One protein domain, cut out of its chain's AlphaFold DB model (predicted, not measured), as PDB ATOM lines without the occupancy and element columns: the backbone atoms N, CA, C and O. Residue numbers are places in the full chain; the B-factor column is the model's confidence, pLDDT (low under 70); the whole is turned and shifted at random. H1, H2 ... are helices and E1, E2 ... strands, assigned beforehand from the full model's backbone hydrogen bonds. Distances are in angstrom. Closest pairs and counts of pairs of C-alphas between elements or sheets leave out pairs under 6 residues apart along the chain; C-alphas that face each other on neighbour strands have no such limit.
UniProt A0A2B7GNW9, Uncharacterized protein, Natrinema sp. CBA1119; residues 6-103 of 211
ATOM      1  N   TYR A   6     197.991 209.826 287.329       91.12
ATOM      2  CA  TYR A   6     196.636 209.360 287.054       91.12
ATOM      3  C   TYR A   6     196.637 207.872 286.714       91.12
ATOM      4  O   TYR A   6     197.670 207.317 286.323       91.12
ATOM      5  N   ARG A   7     195.480 207.229 286.897       91.88
ATOM      6  CA  ARG A   7     195.282 205.800 286.641       91.88
ATOM      7  C   ARG A   7     194.098 205.537 285.719       91.88
ATOM      8  O   ARG A   7     193.119 206.281 285.707       91.88
ATOM      9  N   TRP A   8     194.175 204.429 284.992       90.25
ATOM     10  CA  TRP A   8     193.103 203.928 284.137       90.25
ATOM     11  C   TRP A   8     193.187 202.410 284.085       90.25
ATOM     12  O   TRP A   8     194.276 201.858 283.933       90.25
ATOM     13  N   THR A   9     192.044 201.756 284.250       88.69
ATOM     14  CA  THR A   9     191.931 200.299 284.230       88.69
ATOM     15  C   THR A   9     191.279 199.888 282.919       88.69
ATOM     16  O   THR A   9     190.181 200.350 282.604       88.69
ATOM     17  N   THR A  10     191.971 199.049 282.159       84.50
ATOM     18  CA  THR A  10     191.496 198.461 280.903       84.50
ATOM     19  C   THR A  10     190.390 197.431 281.155       84.50
ATOM     20  O   THR A  10     190.199 196.952 282.276       84.50
ATOM     21  N   ASP A  11     189.663 197.046 280.103       83.50
ATOM     22  CA  ASP A  11     188.557 196.077 280.196       83.50
ATOM     23  C   ASP A  11     188.994 194.673 280.665       83.50
ATOM     24  O   ASP A  11     188.177 193.899 281.167       83.50
ATOM     25  N   ASP A  12     190.275 194.328 280.516       85.81
ATOM     26  CA  ASP A  12     190.880 193.089 281.023       85.81
ATOM     27  C   ASP A  12     191.312 193.174 282.503       85.81
ATOM     28  O   ASP A  12     191.775 192.182 283.067       85.81
ATOM     29  N   GLY A  13     191.105 194.325 283.153       88.00
ATOM     30  CA  GLY A  13     191.326 194.537 284.584       88.00
ATOM     31  C   GLY A  13     192.728 195.017 284.964       88.00
ATOM     32  O   GLY A  13     193.016 195.132 286.158       88.00
ATOM     33  N   LEU A  14     193.602 195.313 283.997       92.69
ATOM     34  CA  LEU A  14     194.948 195.816 284.269       92.69
ATOM     35  C   LEU A  14     194.952 197.344 284.434       92.69
ATOM     36  O   LEU A  14     194.406 198.083 283.622       92.69
ATOM     37  N   THR A  15     195.569 197.853 285.503       92.94
ATOM     38  CA  THR A  15     195.642 199.302 285.755       92.94
ATOM     39  C   THR A  15     196.966 199.888 285.275       92.94
ATOM     40  O   THR A  15     198.037 199.448 285.693       92.94
ATOM     41  N   HIS A  16     196.900 200.928 284.448       92.62
ATOM     42  CA  HIS A  16     198.052 201.656 283.915       92.62
ATOM     43  C   HIS A  16     198.217 203.023 284.585       92.62
ATOM     44  O   HIS A  16     197.248 203.614 285.068       92.62
ATOM     45  N   VAL A  17     199.457 203.524 284.604       91.19
ATOM     46  CA  VAL A  17     199.834 204.815 285.203       91.19
ATOM     47  C   VAL A  17     200.287 205.779 284.123       91.19
ATOM     48  O   VAL A  17     201.040 205.406 283.224       91.19
ATOM     49  N   PHE A  18     199.877 207.035 284.249       87.19
ATOM     50  CA  PHE A  18     200.194 208.064 283.272       87.19
ATOM     51  C   PHE A  18     200.230 209.464 283.872       87.19
ATOM     52  O   PHE A  18     199.806 209.703 285.006       87.19
ATOM     53  N   TYR A  19     200.751 210.393 283.078       81.50
ATOM     54  CA  TYR A  19     200.809 211.810 283.399       81.50
ATOM     55  C   TYR A  19     200.105 212.640 282.339       81.50
ATOM     56  O   TYR A  19     200.083 212.304 281.156       81.50
ATOM     57  N   ASN A  20     199.551 213.752 282.796       76.69
ATOM     58  CA  ASN A  20     199.032 214.799 281.940       76.69
ATOM     59  C   ASN A  20     200.203 215.617 281.357       76.69
ATOM     60  O   ASN A  20     201.044 216.120 282.107       76.69
ATOM     61  N   ASN A  21     200.233 215.780 280.035       67.38
ATOM     62  CA  ASN A  21     201.255 216.521 279.298       67.38
ATOM     63  C   ASN A  21     200.852 217.965 278.959       67.38
ATOM     64  O   ASN A  21     201.524 218.622 278.175       67.38
ATOM     65  N   HIS A  22     199.793 218.525 279.539       56.94
ATOM     66  CA  HIS A  22     199.375 219.911 279.283       56.94
ATOM     67  C   HIS A  22     200.256 220.973 279.976       56.94
ATOM     68  O   HIS A  22     199.955 222.163 279.889       56.94
ATOM     69  N   MET A  23     201.341 220.588 280.663       46.97
ATOM     70  CA  MET A  23     202.257 221.532 281.317       46.97
ATOM     71  C   MET A  23     203.541 221.753 280.497       46.97
ATOM     72  O   MET A  23     204.245 220.787 280.205       46.97
ATOM     73  N   PRO A  24     203.911 223.009 280.176       38.69
ATOM     74  CA  PRO A  24     205.213 223.324 279.591       38.69
ATOM     75  C   PRO A  24     206.377 222.853 280.487       38.69
ATOM     76  O   PRO A  24     206.261 222.959 281.710       38.69
ATOM     77  N   PRO A  25     207.528 222.430 279.927       41.88
ATOM     78  CA  PRO A  25     207.846 222.289 278.506       41.88
ATOM     79  C   PRO A  25     207.556 220.857 278.021       41.88
ATOM     80  O   PRO A  25     208.474 220.060 277.838       41.88
ATOM     81  N   SER A  26     206.286 220.491 277.848       48.19
ATOM     82  CA  SER A  26     205.931 219.197 277.266       48.19
ATOM     83  C   SER A  26     206.114 219.196 275.748       48.19
ATOM     84  O   SER A  26     205.915 220.203 275.069       48.19
ATOM     85  N   THR A  27     206.509 218.043 275.210       47.62
ATOM     86  CA  THR A  27     206.686 217.812 273.771       47.62
ATOM     87  C   THR A  27     205.405 217.340 273.079       47.62
ATOM     88  O   THR A  27     205.462 217.041 271.896       47.62
ATOM     89  N   GLY A  28     204.262 217.251 273.773       52.34
ATOM     90  CA  GLY A  28     203.003 216.737 273.219       52.34
ATOM     91  C   GLY A  28     201.777 217.074 274.076       52.34
ATOM     92  O   GLY A  28     201.907 217.431 275.246       52.34
ATOM     93  N   PHE A  29     200.589 216.982 273.479       53.88
ATOM     94  CA  PHE A  29     199.289 217.253 274.109       53.88
ATOM     95  C   PHE A  29     198.665 215.962 274.672       53.88
ATOM     96  O   PHE A  29     198.910 214.883 274.141       53.88
ATOM     97  N   GLY A  30     197.851 216.050 275.729       66.25
ATOM     98  CA  GLY A  30     197.081 214.915 276.256       66.25
ATOM     99  C   GLY A  30     197.799 214.126 277.353       66.25
ATOM    100  O   GLY A  30     198.290 214.706 278.321       66.25
ATOM    101  N   TRP A  31     197.845 212.800 277.221       74.56
ATOM    102  CA  TRP A  31     198.297 211.885 278.271       74.56
ATOM    103  C   TRP A  31     199.494 211.049 277.812       74.56
ATOM    104  O   TRP A  31     199.501 210.531 276.702       74.56
ATOM    105  N   SER A  32     200.496 210.880 278.677       74.75
ATOM    106  CA  SER A  32     201.600 209.938 278.455       74.75
ATOM    107  C   SER A  32     201.505 208.777 279.424       74.75
ATOM    108  O   SER A  32     201.699 208.961 280.629       74.75
ATOM    109  N   SER A  33     201.275 207.582 278.877       82.06
ATOM    110  CA  SER A  33     201.497 206.329 279.593       82.06
ATOM    111  C   SER A  33     202.953 206.208 280.046       82.06
ATOM    112  O   SER A  33     203.873 206.744 279.424       82.06
ATOM    113  N   LEU A  34     203.156 205.527 281.173       85.62
ATOM    114  CA  LEU A  34     204.480 205.151 281.668       85.62
ATOM    115  C   LEU A  34     204.998 203.823 281.108       85.62
ATOM    116  O   LEU A  34     206.101 203.430 281.476       85.62
ATOM    117  N   CYS A  35     204.215 203.160 280.265       83.12
ATOM    118  CA  CYS A  35     204.609 201.987 279.491       83.12
ATOM    119  C   CYS A  35     204.193 202.165 278.029       83.12
ATOM    120  O   CYS A  35     203.262 202.925 277.736       83.12
ATOM    121  N   ASP A  36     204.812 201.401 277.138       77.44
ATOM    122  CA  ASP A  36     204.488 201.433 275.708       77.44
ATOM    123  C   ASP A  36     203.234 200.602 275.355       77.44
ATOM    124  O   ASP A  36     202.661 200.773 274.280       77.44
ATOM    125  N   ASP A  37     202.770 199.736 276.270       74.81
ATOM    126  CA  ASP A  37     201.635 198.820 276.045       74.81
ATOM    127  C   ASP A  37     200.285 199.519 275.846       74.81
ATOM    128  O   ASP A  37     199.402 198.995 275.165       74.81
ATOM    129  N   VAL A  38     200.094 200.684 276.470       70.81
ATOM    130  CA  VAL A  38     198.814 201.390 276.447       70.81
ATOM    131  C   VAL A  38     198.981 202.756 275.827       70.81
ATOM    132  O   VAL A  38     199.664 203.638 276.350       70.81
ATOM    133  N   ARG A  39     198.257 202.937 274.727       67.38
ATOM    134  CA  ARG A  39     197.980 204.247 274.164       67.38
ATOM    135  C   ARG A  39     196.725 204.783 274.820       67.38
ATOM    136  O   ARG A  39     195.664 204.166 274.765       67.38
ATOM    137  N   LEU A  40     196.887 205.904 275.501       65.06
ATOM    138  CA  LEU A  40     195.773 206.628 276.081       65.06
ATOM    139  C   LEU A  40     195.239 207.596 275.041       65.06
ATOM    140  O   LEU A  40     196.047 208.109 274.263       65.06
ATOM    141  N   PRO A  41     193.928 207.890 275.067       55.53
ATOM    142  CA  PRO A  41     193.380 208.919 274.211       55.53
ATOM    143  C   PRO A  41     194.207 210.179 274.407       55.53
ATOM    144  O   PRO A  41     194.273 210.717 275.515       55.53
ATOM    145  N   ILE A  42     194.844 210.670 273.352       52.72
ATOM    146  CA  ILE A  42     195.251 212.072 273.351       52.72
ATOM    147  C   ILE A  42     193.938 212.839 273.511       52.72
ATOM    148  O   ILE A  42     192.939 212.467 272.890       52.72
ATOM    149  N   GLU A  43     193.881 213.856 274.378       43.38
ATOM    150  CA  GLU A  43     192.729 214.759 274.371       43.38
ATOM    151  C   GLU A  43     192.623 215.266 272.927       43.38
ATOM    152  O   GLU A  43     193.479 216.005 272.454       43.38
ATOM    153  N   GLY A  44     191.677 214.713 272.168       47.53
ATOM    154  CA  GLY A  44     191.627 214.925 270.734       47.53
ATOM    155  C   GLY A  44     191.774 213.780 269.745       47.53
ATOM    156  O   GLY A  44     191.477 213.992 268.579       47.53
ATOM    157  N   GLU A  45     192.096 212.554 270.146       40.62
ATOM    158  CA  GLU A  45     191.905 211.404 269.237       40.62
ATOM    159  C   GLU A  45     190.416 211.141 268.923       40.62
ATOM    160  O   GLU A  45     190.082 210.396 268.005       40.62
ATOM    161  N   HIS A  46     189.506 211.812 269.640       42.22
ATOM    162  CA  HIS A  46     188.083 211.907 269.306       42.22
ATOM    163  C   HIS A  46     187.656 213.317 268.854       42.22
ATOM    164  O   HIS A  46     186.498 213.693 269.052       42.22
ATOM    165  N   PHE A  47     188.555 214.124 268.281       48.97
ATOM    166  CA  PHE A  47     188.130 215.186 267.368       48.97
ATOM    167  C   PHE A  47     188.315 214.720 265.925       48.97
ATOM    168  O   PHE A  47     189.300 214.071 265.584       48.97
ATOM    169  N   GLU A  48     187.345 215.032 265.072       55.31
ATOM    170  CA  GLU A  48     187.519 214.889 263.631       55.31
ATOM    171  C   GLU A  48     188.508 215.973 263.194       55.31
ATOM    172  O   GLU A  48     188.221 217.168 263.316       55.31
ATOM    173  N   LEU A  49     189.703 215.554 262.768       68.06
ATOM    174  CA  LEU A  49     190.602 216.438 262.044       68.06
ATOM    175  C   LEU A  49     189.992 216.709 260.679       68.06
ATOM    176  O   LEU A  49     189.694 215.782 259.926       68.06
ATOM    177  N   ASP A  50     189.822 217.984 260.373       70.38
ATOM    178  CA  ASP A  50     189.529 218.407 259.018       70.38
ATOM    179  C   ASP A  50     190.856 218.458 258.258       70.38
ATOM    180  O   ASP A  50     191.702 219.312 258.522       70.38
ATOM    181  N   GLU A  51     191.097 217.479 257.393       72.06
ATOM    182  CA  GLU A  51     192.318 217.423 256.580       72.06
ATOM    183  C   GLU A  51     192.229 218.364 255.364       72.06
ATOM    184  O   GLU A  51     193.258 218.735 254.810       72.06
ATOM    185  N   ASP A  52     191.024 218.831 255.012       77.88
ATOM    186  CA  ASP A  52     190.752 219.712 253.872       77.88
ATOM    187  C   ASP A  52     190.394 221.142 254.332       77.88
ATOM    188  O   ASP A  52     189.453 221.772 253.836       77.88
ATOM    189  N   VAL A  53     191.152 221.695 255.287       79.19
ATOM    190  CA  VAL A  53     190.874 223.035 255.830       79.19
ATOM    191  C   VAL A  53     191.038 224.137 254.800       79.19
ATOM    192  O   VAL A  53     192.113 224.362 254.241       79.19
ATOM    193  N   THR A  54     190.011 224.974 254.699       83.88
ATOM    194  CA  THR A  54     190.089 226.250 253.996       83.88
ATOM    195  C   THR A  54     190.224 227.428 254.962       83.88
ATOM    196  O   THR A  54     189.941 227.355 256.160       83.88
ATOM    197  N   ALA A  55     190.622 228.589 254.436       82.38
ATOM    198  CA  ALA A  55     190.706 229.818 255.227       82.38
ATOM    199  C   ALA A  55     189.358 230.245 255.849       82.38
ATOM    200  O   ALA A  55     189.342 231.012 256.816       82.38
ATOM    201  N   GLU A  56     188.237 229.781 255.290       81.94
ATOM    202  CA  GLU A  56     186.887 230.085 255.768       81.94
ATOM    203  C   GLU A  56     186.518 229.267 257.012       81.94
ATOM    204  O   GLU A  56     185.825 229.785 257.892       81.94
ATOM    205  N   ASP A  57     187.066 228.056 257.140       78.38
ATOM    206  CA  ASP A  57     186.826 227.146 258.267       78.38
ATOM    207  C   ASP A  57     187.538 227.619 259.544       78.38
ATOM    208  O   ASP A  57     187.154 227.289 260.669       78.38
ATOM    209  N   ILE A  58     188.553 228.474 259.392       82.75
ATOM    210  CA  ILE A  58     189.376 228.979 260.488       82.75
ATOM    211  C   ILE A  58     188.671 230.156 261.167       82.75
ATOM    212  O   ILE A  58     188.807 231.329 260.801       82.75
ATOM    213  N   THR A  59     187.926 229.846 262.223       80.44
ATOM    214  CA  THR A  59     187.228 230.834 263.058       80.44
ATOM    215  C   THR A  59     188.112 231.409 264.170       80.44
ATOM    216  O   THR A  59     187.843 232.500 264.680       80.44
ATOM    217  N   CYS A  60     189.217 230.741 264.516       76.62
ATOM    218  CA  CYS A  60     190.177 231.224 265.499       76.62
ATOM    219  C   CYS A  60     190.946 232.436 264.974       76.62
ATOM    220  O   CYS A  60     191.779 232.331 264.071       76.62
ATOM    221  N   ARG A  61     190.730 233.593 265.605       76.81
ATOM    222  CA  ARG A  61     191.407 234.847 265.252       76.81
ATOM    223  C   ARG A  61     192.935 234.718 265.242       76.81
ATOM    224  O   ARG A  61     193.571 235.216 264.325       76.81
ATOM    225  N   HIS A  62     193.517 234.011 266.209       78.81
ATOM    226  CA  HIS A  62     194.970 233.841 266.291       78.81
ATOM    227  C   HIS A  62     195.539 232.941 265.188       78.81
ATOM    228  O   HIS A  62     196.652 233.186 264.728       78.81
ATOM    229  N   CYS A  63     194.796 231.921 264.746       77.81
ATOM    230  CA  CYS A  63     195.172 231.126 263.576       77.81
ATOM    231  C   CYS A  63     195.036 231.948 262.293       77.81
ATOM    232  O   CYS A  63     195.961 231.941 261.487       77.81
ATOM    233  N   ARG A  64     193.954 232.726 262.146       80.31
ATOM    234  CA  ARG A  64     193.781 233.641 261.006       80.31
ATOM    235  C   ARG A  64     194.927 234.643 260.897       80.31
ATOM    236  O   ARG A  64     195.486 234.797 259.822       80.31
ATOM    237  N   ASP A  65     195.337 235.244 262.013       79.19
ATOM    238  CA  ASP A  65     196.461 236.192 262.064       79.19
ATOM    239  C   ASP A  65     197.823 235.533 261.734       79.19
ATOM    240  O   ASP A  65     198.819 236.225 261.496       79.19
ATOM    241  N   ARG A  66     197.903 234.194 261.753       76.06
ATOM    242  CA  ARG A  66     199.104 233.418 261.406       76.06
ATOM    243  C   ARG A  66     199.069 232.817 259.995       76.06
ATOM    244  O   ARG A  66     200.135 232.409 259.548       76.06
ATOM    245  N   LEU A  67     197.930 232.818 259.295       73.69
ATOM    246  CA  LEU A  67     197.808 232.331 257.909       73.69
ATOM    247  C   LEU A  67     198.717 233.082 256.933       73.69
ATOM    248  O   LEU A  67     199.281 232.488 256.026       73.69
ATOM    249  N   ASP A  68     198.918 234.380 257.159       66.31
ATOM    250  CA  ASP A  68     199.769 235.213 256.302       66.31
ATOM    251  C   ASP A  68     201.275 235.042 256.594       66.31
ATOM    252  O   ASP A  68     202.112 235.781 256.066       66.31
ATOM    253  N   ARG A  69     201.655 234.106 257.476       72.00
ATOM    254  CA  ARG A  69     203.059 233.843 257.818       72.00
ATOM    255  C   ARG A  69     203.621 232.703 256.967       72.00
ATOM    256  O   ARG A  69     202.944 231.708 256.759       72.00
ATOM    257  N   PRO A  70     204.910 232.761 256.591       66.44
ATOM    258  CA  PRO A  70     205.531 231.811 255.659       66.44
ATOM    259  C   PRO A  70     205.670 230.359 256.161       66.44
ATOM    260  O   PRO A  70     206.280 229.551 255.476       66.44
ATOM    261  N   TYR A  71     205.156 230.023 257.347       66.88
ATOM    262  CA  TYR A  71     205.311 228.707 257.987       66.88
ATOM    263  C   TYR A  71     203.982 227.958 258.171       66.88
ATOM    264  O   TYR A  71     203.938 226.966 258.900       66.88
ATOM    265  N   VAL A  72     202.902 228.474 257.582       74.69
ATOM    266  CA  VAL A  72     201.559 227.891 257.636       74.69
ATOM    267  C   VAL A  72     201.057 227.795 256.202       74.69
ATOM    268  O   VAL A  72     200.701 228.808 255.609       74.69
ATOM    269  N   ASP A  73     201.072 226.588 255.646       82.00
ATOM    270  CA  ASP A  73     200.492 226.286 254.340       82.00
ATOM    271  C   ASP A  73     199.322 225.328 254.559       82.00
ATOM    272  O   ASP A  73     199.491 224.272 255.154       82.00
ATOM    273  N   LEU A  74     198.126 225.724 254.126       82.62
ATOM    274  CA  LEU A  74     196.923 224.899 254.265       82.62
ATOM    275  C   LEU A  74     196.928 223.682 253.334       82.62
ATOM    276  O   LEU A  74     196.097 222.805 253.496       82.62
ATOM    277  N   ASN A  75     197.845 223.636 252.365       81.50
ATOM    278  CA  ASN A  75     198.022 222.484 251.482       81.50
ATOM    279  C   ASN A  75     199.104 221.515 251.984       81.50
ATOM    280  O   ASN A  75     199.496 220.609 251.253       81.50
ATOM    281  N   ASP A  76     199.665 221.759 253.169       84.50
ATOM    282  CA  ASP A  76     200.638 220.870 253.793       84.50
ATOM    283  C   ASP A  76     199.890 219.755 254.534       84.50
ATOM    284  O   ASP A  76     199.081 220.044 255.408       84.50
ATOM    285  N   ASP A  77     200.188 218.489 254.223       78.81
ATOM    286  CA  ASP A  77     199.572 217.307 254.853       78.81
ATOM    287  C   ASP A  77     199.813 217.243 256.379       78.81
ATOM    288  O   ASP A  77     199.145 216.506 257.116       78.81
ATOM    289  N   SER A  78     200.797 218.004 256.868       79.94
ATOM    290  CA  SER A  78     201.054 218.193 258.292       79.94
ATOM    291  C   SER A  78     200.160 219.252 258.932       79.94
ATOM    292  O   SER A  78     200.245 219.438 260.139       79.94
ATOM    293  N   ILE A  79     199.311 219.958 258.186       83.56
ATOM    294  CA  ILE A  79     198.385 220.966 258.703       83.56
ATOM    295  C   ILE A  79     196.957 220.437 258.611       83.56
ATOM    296  O   ILE A  79     196.495 220.020 257.559       83.56
ATOM    297  N   ALA A  80     196.245 220.489 259.731       82.19
ATOM    298  CA  ALA A  80     194.851 220.085 259.815       82.19
ATOM    299  C   ALA A  80     194.032 221.087 260.635       82.19
ATOM    300  O   ALA A  80     194.553 221.949 261.358       82.19
ATOM    301  N   GLY A  81     192.718 220.973 260.507       77.69
ATOM    302  CA  GLY A  81     191.731 221.752 261.230       77.69
ATOM    303  C   GLY A  81     191.175 221.006 262.406       77.69
ATOM    304  O   GLY A  81     190.878 219.822 262.335       77.69
ATOM    305  N   VAL A  82     190.952 221.739 263.484       74.69
ATOM    306  CA  VAL A  82     190.163 221.248 264.603       74.69
ATOM    307  C   VAL A  82     189.398 222.412 265.203       74.69
ATOM    308  O   VAL A  82     189.984 223.402 265.647       74.69
ATOM    309  N   ASN A  83     188.067 222.315 265.201       69.44
ATOM    310  CA  ASN A  83     187.178 223.291 265.841       69.44
ATOM    311  C   ASN A  83     187.505 224.752 265.461       69.44
ATOM    312  O   ASN A  83     187.618 225.637 266.313       69.44
ATOM    313  N   GLY A  84     187.728 224.993 264.166       75.62
ATOM    314  CA  GLY A  84     188.062 226.305 263.611       75.62
ATOM    315  C   GLY A  84     189.458 226.838 263.951       75.62
ATOM    316  O   GLY A  84     189.737 228.024 263.759       75.62
ATOM    317  N   CYS A  85     190.339 225.982 264.461       79.06
ATOM    318  CA  CYS A  85     191.744 226.259 264.718       79.06
ATOM    319  C   CYS A  85     192.625 225.412 263.803       79.06
ATOM    320  O   CYS A  85     192.216 224.345 263.364       79.06
ATOM    321  N   LEU A  86     193.855 225.871 263.578       80.62
ATOM    322  CA  LEU A  86     194.878 225.102 262.878       80.62
ATOM    323  C   LEU A  86     195.769 224.350 263.860       80.62
ATOM    324  O   LEU A  86     196.259 224.933 264.838       80.62
ATOM    325  N   VAL A  87     196.031 223.091 263.539       76.12
ATOM    326  CA  VAL A  87     197.013 222.230 264.195       76.12
ATOM    327  C   VAL A  87     198.023 221.738 263.174       76.12
ATOM    328  O   VAL A  87     197.684 221.471 262.026       76.12
ATOM    329  N   ARG A  88     199.278 221.653 263.599       78.06
ATOM    330  CA  ARG A  88     200.316 220.901 262.921       78.06
ATOM    331  C   ARG A  88     200.365 219.509 263.527       78.06
ATOM    332  O   ARG A  88     200.317 219.395 264.747       78.06
ATOM    333  N   VAL A  89     200.476 218.488 262.698       75.38
ATOM    334  CA  VAL A  89     200.513 217.083 263.088       75.38
ATOM    335  C   VAL A  89     201.713 216.393 262.447       75.38
ATOM    336  O   VAL A  89     202.070 216.672 261.304       75.38
ATOM    337  N   GLU A  90     202.341 215.488 263.186       72.00
ATOM    338  CA  GLU A  90     203.326 214.540 262.669       72.00
ATOM    339  C   GLU A  90     202.705 213.149 262.723       72.00
ATOM    340  O   GLU A  90     202.019 212.810 263.691       72.00
ATOM    341  N   ARG A  91     202.921 212.365 261.666       71.81
ATOM    342  CA  ARG A  91     202.424 210.995 261.562       71.81
ATOM    343  C   ARG A  91     203.582 210.029 261.343       71.81
ATOM    344  O   ARG A  91     204.578 210.397 260.717       71.81
ATOM    345  N   ASP A  92     203.457 208.810 261.853       73.00
ATOM    346  CA  ASP A  92     204.419 207.739 261.592       73.00
ATOM    347  C   ASP A  92     204.202 207.062 260.225       73.00
ATOM    348  O   ASP A  92     203.322 207.426 259.443       73.00
ATOM    349  N   GLU A  93     205.022 206.050 259.924       73.38
ATOM    350  CA  GLU A  93     204.919 205.256 258.689       73.38
ATOM    351  C   GLU A  93     203.592 204.480 258.574       73.38
ATOM    352  O   GLU A  93     203.213 204.072 257.473       73.38
ATOM    353  N   GLY A  94     202.885 204.275 259.689       70.44
ATOM    354  CA  GLY A  94     201.558 203.667 259.750       70.44
ATOM    355  C   GLY A  94     200.416 204.656 259.509       70.44
ATOM    356  O   GLY A  94     199.269 204.227 259.381       70.44
ATOM    357  N   GLY A  95     200.714 205.956 259.405       64.62
ATOM    358  CA  GLY A  95     199.722 207.022 259.279       64.62
ATOM    359  C   GLY A  95     199.107 207.446 260.614       64.62
ATOM    360  O   GLY A  95     198.138 208.204 260.618       64.62
ATOM    361  N   GLU A  96     199.653 206.988 261.741       59.44
ATOM    362  CA  GLU A  96     199.170 207.335 263.075       59.44
ATOM    363  C   GLU A  96     199.801 208.643 263.544       59.44
ATOM    364  O   GLU A  96     200.983 208.887 263.310       59.44
ATOM    365  N   ILE A  97     199.027 209.495 264.217       62.12
ATOM    366  CA  ILE A  97     199.523 210.781 264.718       62.12
ATOM    367  C   ILE A  97     200.432 210.529 265.920       62.12
ATOM    368  O   ILE A  97     199.987 210.053 266.960       62.12
ATOM    369  N   THR A  98     201.704 210.892 265.797       61.41
ATOM    370  CA  THR A  98     202.699 210.781 266.874       61.41
ATOM    371  C   THR A  98     202.896 212.095 267.616       61.41
ATOM    372  O   THR A  98     203.377 212.109 268.752       61.41
ATOM    373  N   TRP A  99     202.517 213.209 266.992       63.19
ATOM    374  CA  TRP A  99     202.671 214.539 267.554       63.19
ATOM    375  C   TRP A  99     201.639 215.504 266.979       63.19
ATOM    376  O   TRP A  99     201.275 215.418 265.809       63.19
ATOM    377  N   ALA A 100     201.189 216.455 267.798       67.31
ATOM    378  CA  ALA A 100     200.326 217.539 267.358       67.31
ATOM    379  C   ALA A 100     200.585 218.822 268.163       67.31
ATOM    380  O   ALA A 100     200.702 218.788 269.390       67.31
ATOM    381  N   GLU A 101     200.620 219.968 267.487       67.75
ATOM    382  CA  GLU A 101     200.790 221.296 268.083       67.75
ATOM    383  C   GLU A 101     199.861 222.308 267.412       67.75
ATOM    384  O   GLU A 101     199.726 222.344 266.192       67.75
ATOM    385  N   ARG A 102     199.237 223.206 268.178       66.88
ATOM    386  CA  ARG A 102     198.477 224.301 267.568       66.88
ATOM    387  C   ARG A 102     199.397 225.280 266.861       66.88
ATOM    388  O   ARG A 102     200.378 225.773 267.408       66.88
ATOM    389  N   VAL A 103     198.968 225.704 265.679       74.94
ATOM    390  CA  VAL A 103     199.643 226.782 264.957       74.94
ATOM    391  C   VAL A 103     199.535 228.104 265.721       74.94
ATOM    392  O   VAL A 103     200.418 228.947 265.591       74.94
TER     393      VAL A 103
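Overview. This is residues 6 to 103 of the 211 residues of an uncharacterized protein of Natrinema sp. CBA1119 (UniProt A0A2B7GNW9). With little regular structure, two lobes, the strongly twisted sheet E4-E5-E6 with H1 at one end and the sheet E1-E2-E3, are joined by residues 34 to 60. Both sheets are antiparallel meanders, each strand beside the last. Of 98 printed residues 37 are in E1-E2-E3-H1-E4-E5-E6, mostly strand; the whole is loose, with radius of gyration of the C-alphas 15.6 A and spans of 49 by 28 by 20 A.

Along the chain. E4 is residues 79 to 82, E5 85 to 91, 18.9 A long, and E6 97 to 102, ending at C-alpha (198.477, 224.301, 267.568). H1 is residues 61 to 67, E2 15 to 20, E3 31 to 33, and E1 6 to 9, from C-alpha (196.636, 209.360, 287.054).

Arrangement. In the hairpin E5 and E6, N 88 and O 101, 2.7 A apart, are within hydrogen-bond range. H1, with every O i to N i+4 pair within range, only grazes this sheet; its closest C-alphas to E5 are Cys 63 and Cys 85, 6.1 A. The two sheets' strands are apart.

Size, cuts and confidence. The printed part has no cut; the links E3 to H1 and H1 to E4 are long; 33 residues are under pLDDT 70.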